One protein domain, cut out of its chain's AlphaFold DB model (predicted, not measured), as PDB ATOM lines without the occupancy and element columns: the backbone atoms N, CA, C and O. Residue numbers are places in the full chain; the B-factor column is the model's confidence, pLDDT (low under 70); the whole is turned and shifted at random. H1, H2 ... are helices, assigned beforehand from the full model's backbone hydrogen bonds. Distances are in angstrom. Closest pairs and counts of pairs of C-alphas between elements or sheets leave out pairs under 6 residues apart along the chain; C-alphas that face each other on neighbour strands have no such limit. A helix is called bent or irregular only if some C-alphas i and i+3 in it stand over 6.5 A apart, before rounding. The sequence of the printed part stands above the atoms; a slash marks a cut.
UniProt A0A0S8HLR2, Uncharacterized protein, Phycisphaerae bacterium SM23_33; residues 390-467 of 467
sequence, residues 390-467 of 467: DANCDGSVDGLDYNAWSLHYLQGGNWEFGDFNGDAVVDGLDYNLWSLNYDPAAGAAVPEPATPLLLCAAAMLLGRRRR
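AT A GLANCE: This is residues 390 to 467 of the 467 residues of an uncharacterized protein of Phycisphaerae bacterium SM23_33 (UniProt A0A0S8HLR2). A small compact head, in which H1 and H2 lie side by side as a helical hairpin with a long loop between them, has one long tail that ends in a lone helix, H3. Residues 445 to 467, of which 451 to 463 belong to H3, stick out from the head and make most of the length. The printed part has 78 residues with three named helices, in the order H1, H2, H3 along the chain, and no named strand; the class is all helix, with under half of the residues, 33 of 78, in named elements. The whole is extended, with a radius of gyration of the C-alphas of 21.1 A, and spans 72 by 21 by 16 A.

HOW THE PARTS SIT: H3, residues 451 to 463, is the longest helix and touches no helix. The stretch from 445 to 467 stands free, with no C-alpha 8 or more residues away along the chain within 10 A. H2, residues 428 to 437, is apart from H3, and so is H1, residues 399 to 408. H1 and H2 touch, with 5 pairs of C-alphas within 8 A; the closest are those of Tyr 402 and Trp 434, 7.3 A apart. Their lines stand at a shallow tilt of 8 degrees, and they run opposite ways as a helical hairpin. Their centres are 11.2 A apart. In H2 and H3 every O i to N i+4 pair is within hydrogen-bond range, and in H1 5 of 6 are.

IN THESE COORDINATES: H3 runs from Thr 451, C-alpha at (-30.877, -14.509, 59.946), to Gly 463, C-alpha at (-21.676, -18.527, 75.283), 18.3 A from first to last C-alpha. H2 runs from Gly 428 to Asn 437 and measures 14.5 A in the same way. H1 begins at Gly 399, C-alpha at (-44.222, -7.569, 40.294), and ends at His 408, also 14.5 A. No helix is bent or irregular. Residues 409 to 427 and residues 438 to 450 hold no named element.

THE WHOLE: The C-alphas farthest apart are those of Asp 423 and Arg 467, 72.3 A, and the outline is a rod. Without the stretch that stands free, the body has 55 residues, spans 30 by 17 by 15 A and has a radius of gyration of 10.0 A. The link from H1 to H2, 19 residues, and the link from H2 to H3, 13 residues, are both long. The printed part has no cut, and Arg 467 is the chain's last residue. The mean pLDDT of the printed part is 78.2; residues 440 to 467 are under 70, and H3 has a mean of 58, against 94 in H1 and in H2.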
ATOM      1  N   ASP A 390     -54.051  -7.751  38.207       89.12
ATOM      2  CA  ASP A 390     -53.876  -8.806  39.219       89.12
ATOM      3  C   ASP A 390     -54.039 -10.186  38.549       89.12
ATOM      4  O   ASP A 390     -55.137 -10.744  38.483       89.12
ATOM      5  N   ALA A 391     -52.968 -10.699  37.938       89.25
ATOM      6  CA  ALA A 391     -52.990 -11.939  37.156       89.25
ATOM      7  C   ALA A 391     -53.123 -13.179  38.042       89.25
ATOM      8  O   ALA A 391     -53.772 -14.161  37.659       89.25
ATOM      9  N   ASN A 392     -52.493 -13.164  39.216       85.56
ATOM     10  CA  ASN A 392     -52.544 -14.287  40.150       85.56
ATOM     11  C   ASN A 392     -53.786 -14.237  41.074       85.56
ATOM     12  O   ASN A 392     -54.054 -15.206  41.789       85.56
ATOM     13  N   CYS A 393     -54.603 -13.184  40.961       81.38
ATOM     14  CA  CYS A 393     -55.808 -12.909  41.742       81.38
ATOM     15  C   CYS A 393     -55.564 -12.946  43.258       81.38
ATOM     16  O   CYS A 393     -56.439 -13.414  44.000       81.38
ATOM     17  N   ASP A 394     -54.384 -12.517  43.712       76.94
ATOM     18  CA  ASP A 394     -54.034 -12.469  45.134       76.94
ATOM     19  C   ASP A 394     -54.536 -11.194  45.835       76.94
ATOM     20  O   ASP A 394     -54.413 -11.057  47.056       76.94
ATOM     21  N   GLY A 395     -55.193 -10.303  45.083       76.75
ATOM     22  CA  GLY A 395     -55.746  -9.042  45.562       76.75
ATOM     23  C   GLY A 395     -54.765  -7.876  45.479       76.75
ATOM     24  O   GLY A 395     -55.134  -6.767  45.873       76.75
ATOM     25  N   SER A 396     -53.550  -8.102  44.978       83.75
ATOM     26  CA  SER A 396     -52.525  -7.088  44.751       83.75
ATOM     27  C   SER A 396     -52.167  -7.007  43.270       83.75
ATOM     28  O   SER A 396     -52.211  -7.993  42.556       83.75
ATOM     29  N   VAL A 397     -51.795  -5.816  42.798       89.94
ATOM     30  CA  VAL A 397     -51.214  -5.643  41.459       89.94
ATOM     31  C   VAL A 397     -49.744  -5.315  41.640       89.94
ATOM     32  O   VAL A 397     -49.390  -4.171  41.945       89.94
ATOM     33  N   ASP A 398     -48.880  -6.316  41.494       90.50
ATOM     34  CA  ASP A 398     -47.470  -6.203  41.841       90.50
ATOM     35  C   ASP A 398     -46.508  -6.795  40.785       90.50
ATOM     36  O   ASP A 398     -46.815  -6.927  39.596       90.50
ATOM     37  N   GLY A 399     -45.253  -7.035  41.185       91.56
ATOM     38  CA  GLY A 399     -44.222  -7.569  40.294       91.56
ATOM     39  C   GLY A 399     -44.433  -9.032  39.882       91.56
ATOM     40  O   GLY A 399     -43.878  -9.454  38.865       91.56
ATOM     41  N   LEU A 400     -45.202  -9.816  40.641       91.19
ATOM     42  CA  LEU A 400     -45.571 -11.185  40.290       91.19
ATOM     43  C   LEU A 400     -46.545 -11.193  39.110       91.19
ATOM     44  O   LEU A 400     -46.351 -11.983  38.184       91.19
ATOM     45  N   ASP A 401     -47.489 -10.258  39.065       92.88
ATOM     46  CA  ASP A 401     -48.409 -10.129  37.932       92.88
ATOM     47  C   ASP A 401     -47.719  -9.608  36.680       92.88
ATOM     48  O   ASP A 401     -47.961 -10.082  35.566       92.88
ATOM     49  N   TYR A 402     -46.774  -8.683  36.865       93.88
ATOM     50  CA  TYR A 402     -45.908  -8.249  35.778       93.88
ATOM     51  C   TYR A 402     -45.156  -9.433  35.163       93.88
ATOM     52  O   TYR A 402     -45.016  -9.512  33.942       93.88
ATOM     53  N   ASN A 403     -44.678 -10.374  35.988       94.75
ATOM     54  CA  ASN A 403     -44.012 -11.568  35.476       94.75
ATOM     55  C   ASN A 403     -44.970 -12.406  34.621       94.75
ATOM     56  O   ASN A 403     -44.565 -12.826  33.537       94.75
ATOM     57  N   ALA A 404     -46.221 -12.592  35.059       93.56
ATOM     58  CA  ALA A 404     -47.239 -13.308  34.291       93.56
ATOM     59  C   ALA A 404     -47.457 -12.674  32.908       93.56
ATOM     60  O   ALA A 404     -47.306 -13.368  31.900       93.56
ATOM     61  N   TRP A 405     -47.673 -11.355  32.852       95.81
ATOM     62  CA  TRP A 405     -47.782 -10.604  31.596       95.81
ATOM     63  C   TRP A 405     -46.513 -10.727  30.733       95.81
ATOM     64  O   TRP A 405     -46.568 -11.076  29.552       95.81
ATOM     65  N   SER A 406     -45.336 -10.494  31.321       96.25
ATOM     66  CA  SER A 406     -44.071 -10.433  30.575       96.25
ATOM     67  C   SER A 406     -43.684 -11.768  29.931       96.25
ATOM     68  O   SER A 406     -43.077 -11.783  28.858       96.25
ATOM     69  N   LEU A 407     -44.054 -12.892  30.555       96.44
ATOM     70  CA  LEU A 407     -43.804 -14.237  30.036       96.44
ATOM     71  C   LEU A 407     -44.682 -14.576  28.822       96.44
ATOM     72  O   LEU A 407     -44.291 -15.418  28.008       96.44
ATOM     73  N   HIS A 408     -45.823 -13.900  28.674       95.88
ATOM     74  CA  HIS A 408     -46.811 -14.164  27.628       95.88
ATOM     75  C   HIS A 408     -46.964 -13.013  26.628       95.88
ATOM     76  O   HIS A 408     -47.821 -13.084  25.756       95.88
ATOM     77  N   TYR A 409     -46.104 -11.992  26.676       96.00
ATOM     78  CA  TYR A 409     -46.178 -10.848  25.766       96.00
ATOM     79  C   TYR A 409     -46.226 -11.267  24.281       96.00
ATOM     80  O   TYR A 409     -45.374 -12.024  23.802       96.00
ATOM     81  N   LEU A 410     -47.217 -10.734  23.557       95.12
ATOM     82  CA  LEU A 410     -47.598 -11.036  22.170       95.12
ATOM     83  C   LEU A 410     -48.063 -12.481  21.919       95.12
ATOM     84  O   LEU A 410     -48.044 -12.951  20.777       95.12
ATOM     85  N   GLN A 411     -48.471 -13.195  22.963       95.38
ATOM     86  CA  GLN A 411     -49.051 -14.532  22.870       95.38
ATOM     87  C   GLN A 411     -50.555 -14.472  23.146       95.38
ATOM     88  O   GLN A 411     -51.067 -13.518  23.728       95.38
ATOM     89  N   GLY A 412     -51.270 -15.508  22.705       91.12
ATOM     90  CA  GLY A 412     -52.655 -15.692  23.123       91.12
ATOM     91  C   GLY A 412     -52.696 -16.074  24.598       91.12
ATOM     92  O   GLY A 412     -51.891 -16.902  25.034       91.12
ATOM     93  N   GLY A 413     -53.624 -15.496  25.348       85.56
ATOM     94  CA  GLY A 413     -53.713 -15.742  26.777       85.56
ATOM     95  C   GLY A 413     -55.106 -15.557  27.343       85.56
ATOM     96  O   GLY A 413     -56.059 -15.254  26.634       85.56
ATOM     97  N   ASN A 414     -55.206 -15.832  28.633       86.69
ATOM     98  CA  ASN A 414     -56.348 -15.488  29.460       86.69
ATOM     99  C   ASN A 414     -55.857 -14.550  30.576       86.69
ATOM    100  O   ASN A 414     -54.679 -14.185  30.618       86.69
ATOM    101  N   TRP A 415     -56.748 -14.205  31.498       88.44
ATOM    102  CA  TRP A 415     -56.443 -13.336  32.633       88.44
ATOM    103  C   TRP A 415     -55.153 -13.711  33.384       88.44
ATOM    104  O   TRP A 415     -54.307 -12.856  33.630       88.44
ATOM    105  N   GLU A 416     -54.948 -15.002  33.677       88.62
ATOM    106  CA  GLU A 416     -53.775 -15.499  34.421       88.62
ATOM    107  C   GLU A 416     -52.457 -15.339  33.652       88.62
ATOM    108  O   GLU A 416     -51.377 -15.380  34.239       88.62
ATOM    109  N   PHE A 417     -52.530 -15.168  32.333       91.88
ATOM    110  CA  PHE A 417     -51.375 -14.920  31.473       91.88
ATOM    111  C   PHE A 417     -51.155 -13.427  31.215       91.88
ATOM    112  O   PHE A 417     -50.206 -13.066  30.524       91.88
ATOM    113  N   GLY A 418     -51.981 -12.559  31.802       90.75
ATOM    114  CA  GLY A 418     -51.867 -11.111  31.692       90.75
ATOM    115  C   GLY A 418     -52.711 -10.485  30.586       90.75
ATOM    116  O   GLY A 418     -52.389  -9.378  30.179       90.75
ATOM    117  N   ASP A 419     -53.754 -11.162  30.092       91.88
ATOM    118  CA  ASP A 419     -54.800 -10.539  29.261       91.88
ATOM    119  C   ASP A 419     -55.841  -9.891  30.190       91.88
ATOM    120  O   ASP A 419     -56.818 -10.514  30.613       91.88
ATOM    121  N   PHE A 420     -55.570  -8.648  30.583       92.69
ATOM    122  CA  PHE A 420     -56.365  -7.894  31.553       92.69
ATOM    123  C   PHE A 420     -57.520  -7.131  30.901       92.69
ATOM    124  O   PHE A 420     -58.409  -6.648  31.609       92.69
ATOM    125  N   ASN A 421     -57.512  -6.988  29.573       89.75
ATOM    126  CA  ASN A 421     -58.590  -6.352  28.821       89.75
ATOM    127  C   ASN A 421     -59.605  -7.371  28.243       89.75
ATOM    128  O   ASN A 421     -60.718  -6.978  27.878       89.75
ATOM    129  N   GLY A 422     -59.255  -8.663  28.222       87.62
ATOM    130  CA  GLY A 422     -60.101  -9.778  27.804       87.62
ATOM    131  C   GLY A 422     -60.212  -9.976  26.288       87.62
ATOM    132  O   GLY A 422     -61.186 -10.587  25.835       87.62
ATOM    133  N   ASP A 423     -59.280  -9.447  25.490       92.62
ATOM    134  CA  ASP A 423     -59.274  -9.554  24.023       92.62
ATOM    135  C   ASP A 423     -58.553 -10.806  23.483       92.62
ATOM    136  O   ASP A 423     -58.499 -11.022  22.264       92.62
ATOM    137  N   ALA A 424     -58.105 -11.677  24.393       92.25
ATOM    138  CA  ALA A 424     -57.375 -12.919  24.167       92.25
ATOM    139  C   ALA A 424     -55.928 -12.751  23.672       92.25
ATOM    140  O   ALA A 424     -55.317 -13.747  23.258       92.25
ATOM    141  N   VAL A 425     -55.354 -11.543  23.715       95.31
ATOM    142  CA  VAL A 425     -53.958 -11.268  23.353       95.31
ATOM    143  C   VAL A 425     -53.267 -10.497  24.472       95.31
ATOM    144  O   VAL A 425     -53.646  -9.388  24.794       95.31
ATOM    145  N   VAL A 426     -52.178 -11.050  25.007       96.38
ATOM    146  CA  VAL A 426     -51.391 -10.379  26.052       96.38
ATOM    147  C   VAL A 426     -50.466  -9.348  25.401       96.38
ATOM    148  O   VAL A 426     -49.452  -9.715  24.798       96.38
ATOM    149  N   ASP A 427     -50.780  -8.057  25.489       95.94
ATOM    150  CA  ASP A 427     -50.027  -7.006  24.801       95.94
ATOM    151  C   ASP A 427     -49.811  -5.709  25.613       95.94
ATOM    152  O   ASP A 427     -49.787  -5.690  26.843       95.94
ATOM    153  N   GLY A 428     -49.480  -4.611  24.924       96.00
ATOM    154  CA  GLY A 428     -49.193  -3.327  25.565       96.00
ATOM    155  C   GLY A 428     -50.421  -2.644  26.180       96.00
ATOM    156  O   GLY A 428     -50.255  -1.766  27.025       96.00
ATOM    157  N   LEU A 429     -51.638  -3.009  25.772       96.00
ATOM    158  CA  LEU A 429     -52.875  -2.527  26.380       96.00
ATOM    159  C   LEU A 429     -53.057  -3.127  27.774       96.00
ATOM    160  O   LEU A 429     -53.416  -2.396  28.698       96.00
ATOM    161  N   ASP A 430     -52.706  -4.397  27.956       96.19
ATOM    162  CA  ASP A 430     -52.728  -5.042  29.270       96.19
ATOM    163  C   ASP A 430     -51.662  -4.477  30.197       96.19
ATOM    164  O   ASP A 430     -51.929  -4.197  31.364       96.19
ATOM    165  N   TYR A 431     -50.471  -4.195  29.666       95.31
ATOM    166  CA  TYR A 431     -49.440  -3.497  30.432       95.31
ATOM    167  C   TYR A 431     -49.934  -2.151  30.972       95.31
ATOM    168  O   TYR A 431     -49.631  -1.796  32.110       95.31
ATOM    169  N   ASN A 432     -50.706  -1.397  30.180       95.75
ATOM    170  CA  ASN A 432     -51.278  -0.136  30.649       95.75
ATOM    171  C   ASN A 432     -52.257  -0.367  31.807       95.75
ATOM    172  O   ASN A 432     -52.251   0.416  32.753       95.75
ATOM    173  N   LEU A 433     -53.064  -1.431  31.758       93.38
ATOM    174  CA  LEU A 433     -53.976  -1.793  32.845       93.38
ATOM    175  C   LEU A 433     -53.216  -2.191  34.114       93.38
ATOM    176  O   LEU A 433     -53.523  -1.659  35.178       93.38
ATOM    177  N   TRP A 434     -52.179  -3.023  34.004       94.94
ATOM    178  CA  TRP A 434     -51.292  -3.334  35.129       94.94
ATOM    179  C   TRP A 434     -50.644  -2.067  35.699       94.94
ATOM    180  O   TRP A 434     -50.738  -1.793  36.891       94.94
ATOM    181  N   SER A 435     -50.053  -1.229  34.844       93.81
ATOM    182  CA  SER A 435     -49.346  -0.018  35.274       93.81
ATOM    183  C   SER A 435     -50.261   1.017  35.931       93.81
ATOM    184  O   SER A 435     -49.770   1.818  36.724       93.81
ATOM    185  N   LEU A 436     -51.548   1.056  35.575       92.88
ATOM    186  CA  LEU A 436     -52.528   1.957  36.184       92.88
ATOM    187  C   LEU A 436     -52.936   1.514  37.591       92.88
ATOM    188  O   LEU A 436     -53.290   2.370  38.398       92.88
ATOM    189  N   ASN A 437     -52.884   0.211  37.868       89.75
ATOM    190  CA  ASN A 437     -53.319  -0.370  39.137       89.75
ATOM    191  C   ASN A 437     -52.154  -0.808  40.040       89.75
ATOM    192  O   ASN A 437     -52.399  -1.179  41.181       89.75
ATOM    193  N   TYR A 438     -50.908  -0.746  39.559       90.56
ATOM    194  CA  TYR A 438     -49.721  -1.165  40.303       90.56
ATOM    195  C   TYR A 438     -49.603  -0.482  41.672       90.56
ATOM    196  O   TYR A 438     -49.466   0.745  41.754       90.56
ATOM    197  N   ASP A 439     -49.571  -1.293  42.734       81.94
ATOM    198  CA  ASP A 439     -49.326  -0.839  44.101       81.94
ATOM    199  C   ASP A 439     -47.914  -1.251  44.569       81.94
ATOM    200  O   ASP A 439     -47.670  -2.408  44.925       81.94
ATOM    201  N   PRO A 440     -46.951  -0.311  44.632       69.12
ATOM    202  CA  PRO A 440     -45.595  -0.608  45.081       69.12
ATOM    203  C   PRO A 440     -45.505  -1.049  46.552       69.12
ATOM    204  O   PRO A 440     -44.460  -1.569  46.950       69.12
ATOM    205  N   ALA A 441     -46.542  -0.835  47.372       67.56
ATOM    206  CA  ALA A 441     -46.560  -1.265  48.770       67.56
ATOM    207  C   ALA A 441     -46.897  -2.757  48.940       67.56
ATOM    208  O   ALA A 441     -46.469  -3.358  49.931       67.56
ATOM    209  N   ALA A 442     -47.593  -3.369  47.979       60.53
ATOM    210  CA  ALA A 442     -48.017  -4.766  48.056       60.53
ATOM    211  C   ALA A 442     -46.846  -5.762  47.919       60.53
ATOM    212  O   ALA A 442     -46.762  -6.744  48.655       60.53
ATOM    213  N   GLY A 443     -45.842  -5.443  47.094       48.53
ATOM    214  CA  GLY A 443     -44.659  -6.292  46.880       48.53
ATOM    215  C   GLY A 443     -43.624  -6.309  48.023       48.53
ATOM    216  O   GLY A 443     -42.559  -6.913  47.881       48.53
ATOM    217  N   ALA A 444     -43.876  -5.620  49.145       46.44
ATOM    218  CA  ALA A 444     -42.926  -5.485  50.256       46.44
ATOM    219  C   ALA A 444     -43.042  -6.585  51.332       46.44
ATOM    220  O   ALA A 444     -42.184  -6.666  52.216       46.44
ATOM    221  N   ALA A 445     -44.052  -7.458  51.264       43.34
ATOM    222  CA  ALA A 445     -44.266  -8.548  52.218       43.34
ATOM    223  C   ALA A 445     -43.368  -9.772  51.937       43.34
ATOM    224  O   ALA A 445     -43.828 -10.905  51.831       43.34
ATOM    225  N   VAL A 446     -42.053  -9.570  51.834       41.12
ATOM    226  CA  VAL A 446     -41.090 -10.680  51.875       41.12
ATOM    227  C   VAL A 446     -40.793 -10.978  53.350       41.12
ATOM    228  O   VAL A 446     -40.331 -10.074  54.050       41.12
ATOM    229  N   PRO A 447     -41.009 -12.209  53.861       41.59
ATOM    230  CA  PRO A 447     -40.619 -12.557  55.222       41.59
ATOM    231  C   PRO A 447     -39.125 -12.291  55.395       41.59
ATOM    232  O   PRO A 447     -38.312 -12.817  54.627       41.59
ATOM    233  N   GLU A 448     -38.745 -11.474  56.383       41.88
ATOM    234  CA  GLU A 448     -37.330 -11.247  56.672       41.88
ATOM    235  C   GLU A 448     -36.640 -12.612  56.849       41.88
ATOM    236  O   GLU A 448     -37.127 -13.458  57.610       41.88
ATOM    237  N   PRO A 449     -35.516 -12.880  56.156       44.97
ATOM    238  CA  PRO A 449     -34.825 -14.148  56.312       44.97
ATOM    239  C   PRO A 449     -34.471 -14.325  57.790       44.97
ATOM    240  O   PRO A 449     -33.962 -13.396  58.418       44.97
ATOM    241  N   ALA A 450     -34.691 -15.531  58.329       58.47
ATOM    242  CA  ALA A 450     -34.477 -15.939  59.729       58.47
ATOM    243  C   ALA A 450     -33.024 -15.786  60.261       58.47
ATOM    244  O   ALA A 450     -32.638 -16.342  61.290       58.47
ATOM    245  N   THR A 451     -32.201 -15.001  59.577       56.03
ATOM    246  CA  THR A 451     -30.877 -14.509  59.946       56.03
ATOM    247  C   THR A 451     -30.753 -14.009  61.393       56.03
ATOM    248  O   THR A 451     -29.770 -14.394  62.035       56.03
ATOM    249  N   PRO A 452     -31.698 -13.241  61.983       52.81
ATOM    250  CA  PRO A 452     -31.574 -12.854  63.391       52.81
ATOM    251  C   PRO A 452     -31.775 -14.041  64.351       52.81
ATOM    252  O   PRO A 452     -31.082 -14.129  65.366       52.81
ATOM    253  N   LEU A 453     -32.621 -15.021  64.008       54.78
ATOM    254  CA  LEU A 453     -32.791 -16.264  64.777       54.78
ATOM    255  C   LEU A 453     -31.533 -17.152  64.724       54.78
ATOM    256  O   LEU A 453     -31.126 -17.714  65.745       54.78
ATOM    257  N   LEU A 454     -30.858 -17.214  63.572       54.06
ATOM    258  CA  LEU A 454     -29.587 -17.933  63.409       54.06
ATOM    259  C   LEU A 454     -28.421 -17.261  64.155       54.06
ATOM    260  O   LEU A 454     -27.592 -17.956  64.747       54.06
ATOM    261  N   LEU A 455     -28.377 -15.925  64.203       58.16
ATOM    262  CA  LEU A 455     -27.376 -15.181  64.980       58.16
ATOM    263  C   LEU A 455     -27.578 -15.354  66.495       58.16
ATOM    264  O   LEU A 455     -26.603 -15.558  67.223       58.16
ATOM    265  N   CYS A 456     -28.827 -15.369  66.966       58.59
ATOM    266  CA  CYS A 456     -29.159 -15.636  68.369       58.59
ATOM    267  C   CYS A 456     -28.804 -17.077  68.789       58.59
ATOM    268  O   CYS A 456     -28.249 -17.289  69.870       58.59
ATOM    269  N   ALA A 457     -29.040 -18.069  67.923       59.88
ATOM    270  CA  ALA A 457     -28.641 -19.456  68.169       59.88
ATOM    271  C   ALA A 457     -27.109 -19.635  68.190       59.88
ATOM    272  O   ALA A 457     -26.572 -20.322  69.065       59.88
ATOM    273  N   ALA A 458     -26.382 -18.964  67.289       58.66
ATOM    274  CA  ALA A 458     -24.918 -18.982  67.263       58.66
ATOM    275  C   ALA A 458     -24.299 -18.309  68.505       58.66
ATOM    276  O   ALA A 458     -23.338 -18.831  69.079       58.66
ATOM    277  N   ALA A 459     -24.879 -17.203  68.983       61.78
ATOM    278  CA  ALA A 459     -24.439 -16.526  70.204       61.78
ATOM    279  C   ALA A 459     -24.652 -17.387  71.466       61.78
ATOM    280  O   ALA A 459     -23.774 -17.450  72.331       61.78
ATOM    281  N   MET A 460     -25.763 -18.127  71.549       64.75
ATOM    282  CA  MET A 460     -26.030 -19.054  72.659       64.75
ATOM    283  C   MET A 460     -25.106 -20.283  72.657       64.75
ATOM    284  O   MET A 460     -24.718 -20.774  73.721       64.75
ATOM    285  N   LEU A 461     -24.689 -20.756  71.477       60.31
ATOM    286  CA  LEU A 461     -23.728 -21.856  71.339       60.31
ATOM    287  C   LEU A 461     -22.285 -21.428  71.653       60.31
ATOM    288  O   LEU A 461     -21.521 -22.214  72.216       60.31
ATOM    289  N   LEU A 462     -21.917 -20.173  71.374       60.19
ATOM    290  CA  LEU A 462     -20.606 -19.611  71.723       60.19
ATOM    291  C   LEU A 462     -20.504 -19.224  73.211       60.19
ATOM    292  O   LEU A 462     -19.434 -19.368  73.806       60.19
ATOM    293  N   GLY A 463     -21.613 -18.824  73.845       54.62
ATOM    294  CA  GLY A 463     -21.676 -18.527  75.283       54.62
ATOM    295  C   GLY A 463     -21.541 -19.757  76.193       54.62
ATOM    296  O   GLY A 463     -21.069 -19.642  77.323       54.62
ATOM    297  N   ARG A 464     -21.878 -20.956  75.700       55.88
ATOM    298  CA  ARG A 464     -21.754 -22.222  76.451       55.88
ATOM    299  C   ARG A 464     -20.343 -22.819  76.479       55.88
ATOM    300  O   ARG A 464     -20.109 -23.749  77.240       55.88
ATOM    301  N   ARG A 465     -19.394 -22.293  75.693       54.06
ATOM    302  CA  ARG A 465     -17.992 -22.763  75.659       54.06
ATOM    303  C   ARG A 465     -17.036 -21.990  76.576       54.06
ATOM    304  O   ARG A 465     -15.842 -22.273  76.578       54.06
ATOM    305  N   ARG A 466     -17.538 -21.033  77.360       54.94
ATOM    306  CA  ARG A 466     -16.769 -20.332  78.399       54.94
ATOM    307  C   ARG A 466     -17.468 -20.433  79.755       54.94
ATOM    308  O   ARG A 466     -17.975 -19.438  80.263       54.94
ATOM    309  N   ARG A 467     -17.482 -21.635  80.325       48.91
ATOM    310  CA  ARG A 467     -17.508 -21.872  81.772       48.91
ATOM    311  C   ARG A 467     -16.666 -23.092  82.084       48.91
ATOM    312  O   ARG A 467     -16.791 -24.070  81.316       48.91
TER     313      ARG A 467